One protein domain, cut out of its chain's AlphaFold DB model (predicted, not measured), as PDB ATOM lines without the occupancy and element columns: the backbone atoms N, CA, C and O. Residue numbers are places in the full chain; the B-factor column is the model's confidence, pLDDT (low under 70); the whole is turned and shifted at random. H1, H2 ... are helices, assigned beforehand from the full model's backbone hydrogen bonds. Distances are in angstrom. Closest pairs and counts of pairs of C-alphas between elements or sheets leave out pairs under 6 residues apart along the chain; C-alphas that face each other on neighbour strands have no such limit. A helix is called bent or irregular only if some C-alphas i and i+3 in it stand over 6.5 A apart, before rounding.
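This is residues 61 to 129 of the 134 residues of an uncharacterized protein of Akkermansia muciniphila (UniProt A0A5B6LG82). One long straight helix, H4, makes the longest axis, and three shorter helices make a loose, angled chain along it: H1 crosses its later half, H2 turns away from H1, and H3 folds back towards the beginning of H4, with which it makes a V. Residues 124 to 129 stick out at the far end. The printed part has 69 residues with four named helices, in the order H1, H2, H3, H4, and no named strand; the class is all helix. The whole is loose, with a radius of gyration of the C-alphas of 13.7 A, and elongated, spanning 45 by 26 by 17 A.

H1, residues 62 to 69, touches residues 115 to 122 of H4, residues 102 to 128, at a steep tilt of 66 degrees; their closest C-alphas, Val 66 and Tyr 119, are 6.1 A apart. H2, residues 71 to 80, only just touches H4, with 3 pairs of C-alphas within 8 A, the closest being Ala 74 and Leu 118 at 6.8 A. H3, residues 83 to 98, touches residues 102 to 114 of H4, opposite ways at a steep tilt of 46 degrees; the closest C-alphas, Ala 95 and Gln 102, are 5.0 A apart. H1 and H3 are apart. Every O i to N i+4 pair is within hydrogen-bond range in H1, H2 and H4, and 8 of 12 are in H3.

H1 begins at C-alpha 62 (187.959, 225.063, 272.977) and is 10.7 A long; H2 is 14.1 A long. H3, 21.1 A, is irregular, with C-alphas 90 and 93 7.3 A apart and a kink of 62 degrees near residue 92. H4, 39.4 A, runs from C-alpha 102 (194.358, 248.083, 286.004) to C-alpha 128 (183.386, 210.276, 286.481).

The C-alphas farthest apart, Pro 100 and Ala 129, are 46.1 A apart. The printed part has no cut, and its three links are tight. The model's pLDDT is under 70 at residue 98 and residues 125 to 129.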
ATOM      1  N   ALA A  61     187.712 227.184 269.325       74.88
ATOM      2  CA  ALA A  61     186.445 227.084 270.041       74.88
ATOM      3  C   ALA A  61     186.573 226.367 271.397       74.88
ATOM      4  O   ALA A  61     185.604 226.335 272.152       74.88
ATOM      5  N   PHE A  62     187.738 225.803 271.735       74.94
ATOM      6  CA  PHE A  62     187.959 225.063 272.977       74.94
ATOM      7  C   PHE A  62     187.584 225.857 274.240       74.94
ATOM      8  O   PHE A  62     186.782 225.347 275.027       74.94
ATOM      9  N   PRO A  63     188.059 227.103 274.449       75.94
ATOM     10  CA  PRO A  63     187.660 227.870 275.624       75.94
ATOM     11  C   PRO A  63     186.153 228.163 275.659       75.94
ATOM     12  O   PRO A  63     185.553 228.065 276.728       75.94
ATOM     13  N   LEU A  64     185.523 228.435 274.509       79.12
ATOM     14  CA  LEU A  64     184.070 228.632 274.429       79.12
ATOM     15  C   LEU A  64     183.299 227.340 274.727       79.12
ATOM     16  O   LEU A  64     182.263 227.379 275.387       79.12
ATOM     17  N   ARG A  65     183.814 226.188 274.290       81.56
ATOM     18  CA  ARG A  65     183.227 224.869 274.547       81.56
ATOM     19  C   ARG A  65     183.211 224.541 276.038       81.56
ATOM     20  O   ARG A  65     182.184 224.082 276.531       81.56
ATOM     21  N   VAL A  66     184.313 224.797 276.748       81.38
ATOM     22  CA  VAL A  66     184.412 224.568 278.202       81.38
ATOM     23  C   VAL A  66     183.351 225.376 278.952       81.38
ATOM     24  O   VAL A  66     182.673 224.839 279.830       81.38
ATOM     25  N   ILE A  67     183.162 226.644 278.571       83.62
ATOM     26  CA  ILE A  67     182.144 227.516 279.170       83.62
ATOM     27  C   ILE A  67     180.735 227.036 278.798       83.62
ATOM     28  O   ILE A  67     179.873 226.952 279.667       83.62
ATOM     29  N   GLY A  68     180.503 226.675 277.534       81.75
ATOM     30  CA  GLY A  68     179.192 226.246 277.045       81.75
ATOM     31  C   GLY A  68     178.680 224.963 277.705       81.75
ATOM     32  O   GLY A  68     177.519 224.901 278.100       81.75
ATOM     33  N   ILE A  69     179.544 223.958 277.890       83.31
ATOM     34  CA  ILE A  69     179.174 222.693 278.556       83.31
ATOM     35  C   ILE A  69     178.900 222.913 280.053       83.31
ATOM     36  O   ILE A  69     178.066 222.220 280.636       83.31
ATOM     37  N   ASN A  70     179.562 223.897 280.668       86.44
ATOM     38  CA  ASN A  70     179.495 224.175 282.102       86.44
ATOM     39  C   ASN A  70     178.783 225.505 282.419       86.44
ATOM     40  O   ASN A  70     179.076 226.138 283.433       86.44
ATOM     41  N   ALA A  71     177.821 225.924 281.589       85.06
ATOM     42  CA  ALA A  71     177.139 227.213 281.737       85.06
ATOM     43  C   ALA A  71     176.406 227.360 283.087       85.06
ATOM     44  O   ALA A  71     176.474 228.414 283.717       85.06
ATOM     45  N   LEU A  72     175.769 226.288 283.579       83.38
ATOM     46  CA  LEU A  72     175.138 226.290 284.905       83.38
ATOM     47  C   LEU A  72     176.175 226.438 286.025       83.38
ATOM     48  O   LEU A  72     175.956 227.189 286.971       83.38
ATOM     49  N   ALA A  73     177.320 225.760 285.912       85.88
ATOM     50  CA  ALA A  73     178.397 225.904 286.883       85.88
ATOM     51  C   ALA A  73     178.946 227.336 286.870       85.88
ATOM     52  O   ALA A  73     179.116 227.918 287.933       85.88
ATOM     53  N   ALA A  74     179.140 227.941 285.696       85.38
ATOM     54  CA  ALA A  74     179.576 229.333 285.580       85.38
ATOM     55  C   ALA A  74     178.609 230.294 286.288       85.38
ATOM     56  O   ALA A  74     179.043 231.162 287.046       85.38
ATOM     57  N   TYR A  75     177.300 230.089 286.100       85.19
ATOM     58  CA  TYR A  75     176.261 230.849 286.793       85.19
ATOM     59  C   TYR A  75     176.332 230.669 288.314       85.19
ATOM     60  O   TYR A  75     176.374 231.653 289.050       85.19
ATOM     61  N   LEU A  76     176.397 229.424 288.795       85.06
ATOM     62  CA  LEU A  76     176.449 229.118 290.225       85.06
ATOM     63  C   LEU A  76     177.720 229.651 290.883       85.06
ATOM     64  O   LEU A  76     177.643 230.220 291.962       85.06
ATOM     65  N   ILE A  77     178.880 229.517 290.242       82.38
ATOM     66  CA  ILE A  77     180.140 230.043 290.769       82.38
ATOM     67  C   ILE A  77     180.045 231.569 290.844       82.38
ATOM     68  O   ILE A  77     180.407 232.126 291.868       82.38
ATOM     69  N   ASN A  78     179.496 232.254 289.838       82.81
ATOM     70  CA  ASN A  78     179.345 233.711 289.903       82.81
ATOM     71  C   ASN A  78     178.287 234.176 290.924       82.81
ATOM     72  O   ASN A  78     178.434 235.247 291.506       82.81
ATOM     73  N   SER A  79     177.225 233.392 291.136       82.69
ATOM     74  CA  SER A  79     176.131 233.737 292.052       82.69
ATOM     75  C   SER A  79     176.412 233.363 293.510       82.69
ATOM     76  O   SER A  79     175.940 234.054 294.408       82.69
ATOM     77  N   LEU A  80     177.119 232.258 293.758       81.00
ATOM     78  CA  LEU A  80     177.383 231.720 295.096       81.00
ATOM     79  C   LEU A  80     178.777 232.092 295.599       81.00
ATOM     80  O   LEU A  80     178.968 232.294 296.797       81.00
ATOM     81  N   LEU A  81     179.761 232.183 294.701       75.94
ATOM     82  CA  LEU A  81     181.117 232.591 295.043       75.94
ATOM     83  C   LEU A  81     181.320 234.032 294.590       75.94
ATOM     84  O   LEU A  81     181.113 234.396 293.437       75.94
ATOM     85  N   ASN A  82     181.778 234.878 295.506       79.56
ATOM     86  CA  ASN A  82     182.049 236.280 295.213       79.56
ATOM     87  C   ASN A  82     183.399 236.412 294.471       79.56
ATOM     88  O   ASN A  82     184.366 236.980 294.981       79.56
ATOM     89  N   ILE A  83     183.492 235.823 293.270       77.81
ATOM     90  CA  ILE A  83     184.725 235.707 292.470       77.81
ATOM     91  C   ILE A  83     185.336 237.080 292.195       77.81
ATOM     92  O   ILE A  83     186.552 237.225 292.169       77.81
ATOM     93  N   HIS A  84     184.499 238.104 292.036       80.06
ATOM     94  CA  HIS A  84     184.938 239.482 291.851       80.06
ATOM     95  C   HIS A  84     185.781 239.978 293.033       80.06
ATOM     96  O   HIS A  84     186.841 240.578 292.836       80.06
ATOM     97  N   ALA A  85     185.344 239.684 294.262       79.94
ATOM     98  CA  ALA A  85     186.081 240.024 295.472       79.94
ATOM     99  C   ALA A  85     187.356 239.179 295.612       79.94
ATOM    100  O   ALA A  85     188.401 239.711 295.984       79.94
ATOM    101  N   LEU A  86     187.294 237.889 295.262       80.25
ATOM    102  CA  LEU A  86     188.464 237.006 295.244       80.25
ATOM    103  C   LEU A  86     189.532 237.520 294.263       80.25
ATOM    104  O   LEU A  86     190.696 237.649 294.626       80.25
ATOM    105  N   ASN A  87     189.120 237.882 293.047       83.94
ATOM    106  CA  ASN A  87     190.004 238.385 292.006       83.94
ATOM    107  C   ASN A  87     190.669 239.703 292.420       83.94
ATOM    108  O   ASN A  87     191.881 239.835 292.300       83.94
ATOM    109  N   ARG A  88     189.914 240.653 292.996       80.06
ATOM    110  CA  ARG A  88     190.517 241.872 293.557       80.06
ATOM    111  C   ARG A  88     191.492 241.559 294.687       80.06
ATOM    112  O   ARG A  88     192.561 242.145 294.713       80.06
ATOM    113  N   ARG A  89     191.185 240.637 295.601       80.81
ATOM    114  CA  ARG A  89     192.100 240.306 296.711       80.81
ATOM    115  C   ARG A  89     193.408 239.673 296.241       80.81
ATOM    116  O   ARG A  89     194.449 239.985 296.801       80.81
ATOM    117  N   VAL A  90     193.354 238.810 295.231       79.94
ATOM    118  CA  VAL A  90     194.534 238.082 294.739       79.94
ATOM    119  C   VAL A  90     195.346 238.916 293.744       79.94
ATOM    120  O   VAL A  90     196.570 238.880 293.778       79.94
ATOM    121  N   PHE A  91     194.682 239.687 292.877       81.00
ATOM    122  CA  PHE A  91     195.330 240.360 291.749       81.00
ATOM    123  C   PHE A  91     195.439 241.883 291.886       81.00
ATOM    124  O   PHE A  91     196.108 242.483 291.050       81.00
ATOM    125  N   SER A  92     194.854 242.521 292.913       74.31
ATOM    126  CA  SER A  92     194.994 243.981 293.122       74.31
ATOM    127  C   SER A  92     196.452 244.415 293.223       74.31
ATOM    128  O   SER A  92     196.865 245.276 292.460       74.31
ATOM    129  N   GLY A  93     197.254 243.748 294.058       75.12
ATOM    130  CA  GLY A  93     198.661 244.119 294.249       75.12
ATOM    131  C   GLY A  93     199.520 244.020 292.981       75.12
ATOM    132  O   GLY A  93     200.501 244.740 292.854       75.12
ATOM    133  N   ILE A  94     199.144 243.166 292.021       74.94
ATOM    134  CA  ILE A  94     199.821 243.063 290.715       74.94
ATOM    135  C   ILE A  94     199.239 244.082 289.728       74.94
ATOM    136  O   ILE A  94     199.968 244.665 288.929       74.94
ATOM    137  N   ALA A  95     197.930 244.327 289.791       72.31
ATOM    138  CA  ALA A  95     197.255 245.304 288.946       72.31
ATOM    139  C   ALA A  95     197.746 246.739 289.220       72.31
ATOM    140  O   ALA A  95     197.779 247.556 288.301       72.31
ATOM    141  N   ASP A  96     198.185 247.021 290.447       73.88
ATOM    142  CA  ASP A  96     198.725 248.322 290.855       73.88
ATOM    143  C   ASP A  96     200.078 248.654 290.194       73.88
ATOM    144  O   ASP A  96     200.439 249.825 290.094       73.88
ATOM    145  N   PHE A  97     200.795 247.663 289.645       75.25
ATOM    146  CA  PHE A  97     201.983 247.907 288.811       75.25
ATOM    147  C   PHE A  97     201.639 248.449 287.415       75.25
ATOM    148  O   PHE A  97     202.491 249.044 286.756       75.25
ATOM    149  N   PHE A  98     200.395 248.273 286.962       69.44
ATOM    150  CA  PHE A  98     199.913 248.714 285.654       69.44
ATOM    151  C   PHE A  98     198.712 249.652 285.820       69.44
ATOM    152  O   PHE A  98     197.624 249.387 285.311       69.44
ATOM    153  N   THR A  99     198.911 250.773 286.521       70.50
ATOM    154  CA  THR A  99     197.861 251.750 286.877       70.50
ATOM    155  C   THR A  99     196.939 252.196 285.727       70.50
ATOM    156  O   THR A  99     195.733 252.264 285.963       70.50
ATOM    157  N   PRO A 100     197.392 252.426 284.474       80.75
ATOM    158  CA  PRO A 100     196.484 252.801 283.382       80.75
ATOM    159  C   PRO A 100     195.621 251.634 282.875       80.75
ATOM    160  O   PRO A 100     194.524 251.843 282.363       80.75
ATOM    161  N   PHE A 101     196.110 250.397 283.010       77.75
ATOM    162  CA  PHE A 101     195.470 249.183 282.485       77.75
ATOM    163  C   PHE A 101     194.870 248.297 283.581       77.75
ATOM    164  O   PHE A 101     194.348 247.222 283.292       77.75
ATOM    165  N   GLN A 102     194.882 248.766 284.827       77.69
ATOM    166  CA  GLN A 102     194.358 248.083 286.004       77.69
ATOM    167  C   GLN A 102     192.942 247.495 285.804       77.69
ATOM    168  O   GLN A 102     192.758 246.309 286.094       77.69
ATOM    169  N   PRO A 103     191.934 248.227 285.269       80.94
ATOM    170  CA  PRO A 103     190.593 247.659 285.099       80.94
ATOM    171  C   PRO A 103     190.548 246.557 284.034       80.94
ATOM    172  O   PRO A 103     189.813 245.583 284.191       80.94
ATOM    173  N   VAL A 104     191.359 246.674 282.979       84.62
ATOM    174  CA  VAL A 104     191.454 245.663 281.918       84.62
ATOM    175  C   VAL A 104     192.140 244.413 282.455       84.62
ATOM    176  O   VAL A 104     191.643 243.307 282.258       84.62
ATOM    177  N   PHE A 105     193.234 244.582 283.197       84.94
ATOM    178  CA  PHE A 105     193.955 243.477 283.816       84.94
ATOM    179  C   PHE A 105     193.065 242.702 284.789       84.94
ATOM    180  O   PHE A 105     192.993 241.479 284.706       84.94
ATOM    181  N   LEU A 106     192.317 243.405 285.647       82.88
ATOM    182  CA  LEU A 106     191.376 242.771 286.570       82.88
ATOM    183  C   LEU A 106     190.226 242.061 285.842       82.88
ATOM    184  O   LEU A 106     189.790 241.003 286.292       82.88
ATOM    185  N   ALA A 107     189.729 242.603 284.727       84.44
ATOM    186  CA  ALA A 107     188.703 241.934 283.926       84.44
ATOM    187  C   ALA A 107     189.241 240.648 283.275       84.44
ATOM    188  O   ALA A 107     188.588 239.603 283.324       84.44
ATOM    189  N   VAL A 108     190.454 240.697 282.719       86.38
ATOM    190  CA  VAL A 108     191.111 239.534 282.110       86.38
ATOM    191  C   VAL A 108     191.436 238.476 283.163       86.38
ATOM    192  O   VAL A 108     191.136 237.302 282.953       86.38
ATOM    193  N   SER A 109     191.986 238.864 284.315       84.88
ATOM    194  CA  SER A 109     192.311 237.926 285.394       84.88
ATOM    195  C   SER A 109     191.057 237.249 285.951       84.88
ATOM    196  O   SER A 109     191.080 236.052 286.231       84.88
ATOM    197  N   LEU A 110     189.936 237.974 286.023       85.81
ATOM    198  CA  LEU A 110     188.645 237.415 286.415       85.81
ATOM    199  C   LEU A 110     188.155 236.368 285.413       85.81
ATOM    200  O   LEU A 110     187.762 235.277 285.822       85.81
ATOM    201  N   LEU A 111     188.204 236.684 284.116       86.00
ATOM    202  CA  LEU A 111     187.821 235.758 283.050       86.00
ATOM    203  C   LEU A 111     188.686 234.495 283.065       86.00
ATOM    204  O   LEU A 111     188.158 233.388 282.979       86.00
ATOM    205  N   VAL A 112     190.001 234.646 283.228       86.38
ATOM    206  CA  VAL A 112     190.937 233.517 283.325       86.38
ATOM    207  C   VAL A 112     190.651 232.675 284.565       86.38
ATOM    208  O   VAL A 112     190.617 231.449 284.474       86.38
ATOM    209  N   LEU A 113     190.401 233.305 285.714       85.38
ATOM    210  CA  LEU A 113     190.109 232.593 286.955       85.38
ATOM    211  C   LEU A 113     188.790 231.816 286.860       85.38
ATOM    212  O   LEU A 113     188.746 230.639 287.212       85.38
ATOM    213  N   GLN A 114     187.737 232.430 286.315       83.56
ATOM    214  CA  GLN A 114     186.478 231.741 286.020       83.56
ATOM    215  C   GLN A 114     186.693 230.570 285.058       83.56
ATOM    216  O   GLN A 114     186.210 229.464 285.307       83.56
ATOM    217  N   TRP A 115     187.456 230.787 283.988       85.94
ATOM    218  CA  TRP A 115     187.742 229.756 283.000       85.94
ATOM    219  C   TRP A 115     188.514 228.574 283.591       85.94
ATOM    220  O   TRP A 115     188.153 227.428 283.332       85.94
ATOM    221  N   LEU A 116     189.520 228.822 284.433       84.50
ATOM    222  CA  LEU A 116     190.291 227.773 285.106       84.50
ATOM    223  C   LEU A 116     189.416 226.906 286.014       84.50
ATOM    224  O   LEU A 116     189.556 225.681 286.009       84.50
ATOM    225  N   VAL A 117     188.492 227.517 286.761       83.06
ATOM    226  CA  VAL A 117     187.553 226.770 287.611       83.06
ATOM    227  C   VAL A 117     186.632 225.894 286.757       83.06
ATOM    228  O   VAL A 117     186.437 224.718 287.068       83.06
ATOM    229  N   LEU A 118     186.106 226.431 285.653       82.88
ATOM    230  CA  LEU A 118     185.254 225.671 284.733       82.88
ATOM    231  C   LEU A 118     186.019 224.542 284.044       82.88
ATOM    232  O   LEU A 118     185.513 223.427 283.958       82.88
ATOM    233  N   TYR A 119     187.252 224.799 283.618       83.44
ATOM    234  CA  TYR A 119     188.130 223.792 283.032       83.44
ATOM    235  C   TYR A 119     188.439 222.661 284.019       83.44
ATOM    236  O   TYR A 119     188.410 221.481 283.662       83.44
ATOM    237  N   PHE A 120     188.687 222.995 285.286       82.06
ATOM    238  CA  PHE A 120     188.893 222.000 286.333       82.06
ATOM    239  C   PHE A 120     187.653 221.124 286.556       82.06
ATOM    240  O   PHE A 120     187.774 219.905 286.712       82.06
ATOM    241  N   LEU A 121     186.463 221.728 286.538       79.62
ATOM    242  CA  LEU A 121     185.195 221.014 286.671       79.62
ATOM    243  C   LEU A 121     184.936 220.100 285.464       79.62
ATOM    244  O   LEU A 121     184.578 218.934 285.642       79.62
ATOM    245  N   ASP A 122     185.212 220.586 284.253       80.12
ATOM    246  CA  ASP A 122     185.095 219.816 283.012       80.12
ATOM    247  C   ASP A 122     186.016 218.585 283.021       80.12
ATOM    248  O   ASP A 122     185.587 217.456 282.758       80.12
ATOM    249  N   ARG A 123     187.271 218.764 283.458       75.62
ATOM    250  CA  ARG A 123     188.234 217.664 283.603       75.62
ATOM    251  C   ARG A 123     187.749 216.607 284.599       75.62
ATOM    252  O   ARG A 123     187.883 215.415 284.330       75.62
ATOM    253  N   ARG A 124     187.138 217.007 285.719       72.31
ATOM    254  CA  ARG A 124     186.577 216.055 286.698       72.31
ATOM    255  C   ARG A 124     185.352 215.312 286.169       72.31
ATOM    256  O   ARG A 124     185.209 214.126 286.458       72.31
ATOM    257  N   ARG A 125     184.518 215.954 285.348       65.62
ATOM    258  CA  ARG A 125     183.362 215.305 284.711       65.62
ATOM    259  C   ARG A 125     183.789 214.155 283.798       65.62
ATOM    260  O   ARG A 125     183.201 213.079 283.863       65.62
ATOM    261  N   THR A 126     184.847 214.344 283.005       58.12
ATOM    262  CA  THR A 126     185.385 213.267 282.148       58.12
ATOM    263  C   THR A 126     185.947 212.081 282.943       58.12
ATOM    264  O   THR A 126     185.941 210.964 282.440       58.12
ATOM    265  N   SER A 127     186.365 212.292 284.197       57.31
ATOM    266  CA  SER A 127     186.868 211.227 285.075       57.31
ATOM    267  C   SER A 127     185.766 210.408 285.760       57.31
ATOM    268  O   SER A 127     186.056 209.313 286.234       57.31
ATOM    269  N   LEU A 128     184.540 210.935 285.852       55.41
ATOM    270  CA  LEU A 128     183.386 210.276 286.481       55.41
ATOM    271  C   LEU A 128     182.482 209.555 285.473       55.41
ATOM    272  O   LEU A 128     181.611 208.786 285.873       55.41
ATOM    273  N   ALA A 129     182.674 209.791 284.173       54.78
ATOM    274  CA  ALA A 129     182.027 208.987 283.150       54.78
ATOM    275  C   ALA A 129     182.589 207.555 283.239       54.78
ATOM    276  O   ALA A 129     183.813 207.394 283.164       54.78
TER     277      ALA A 129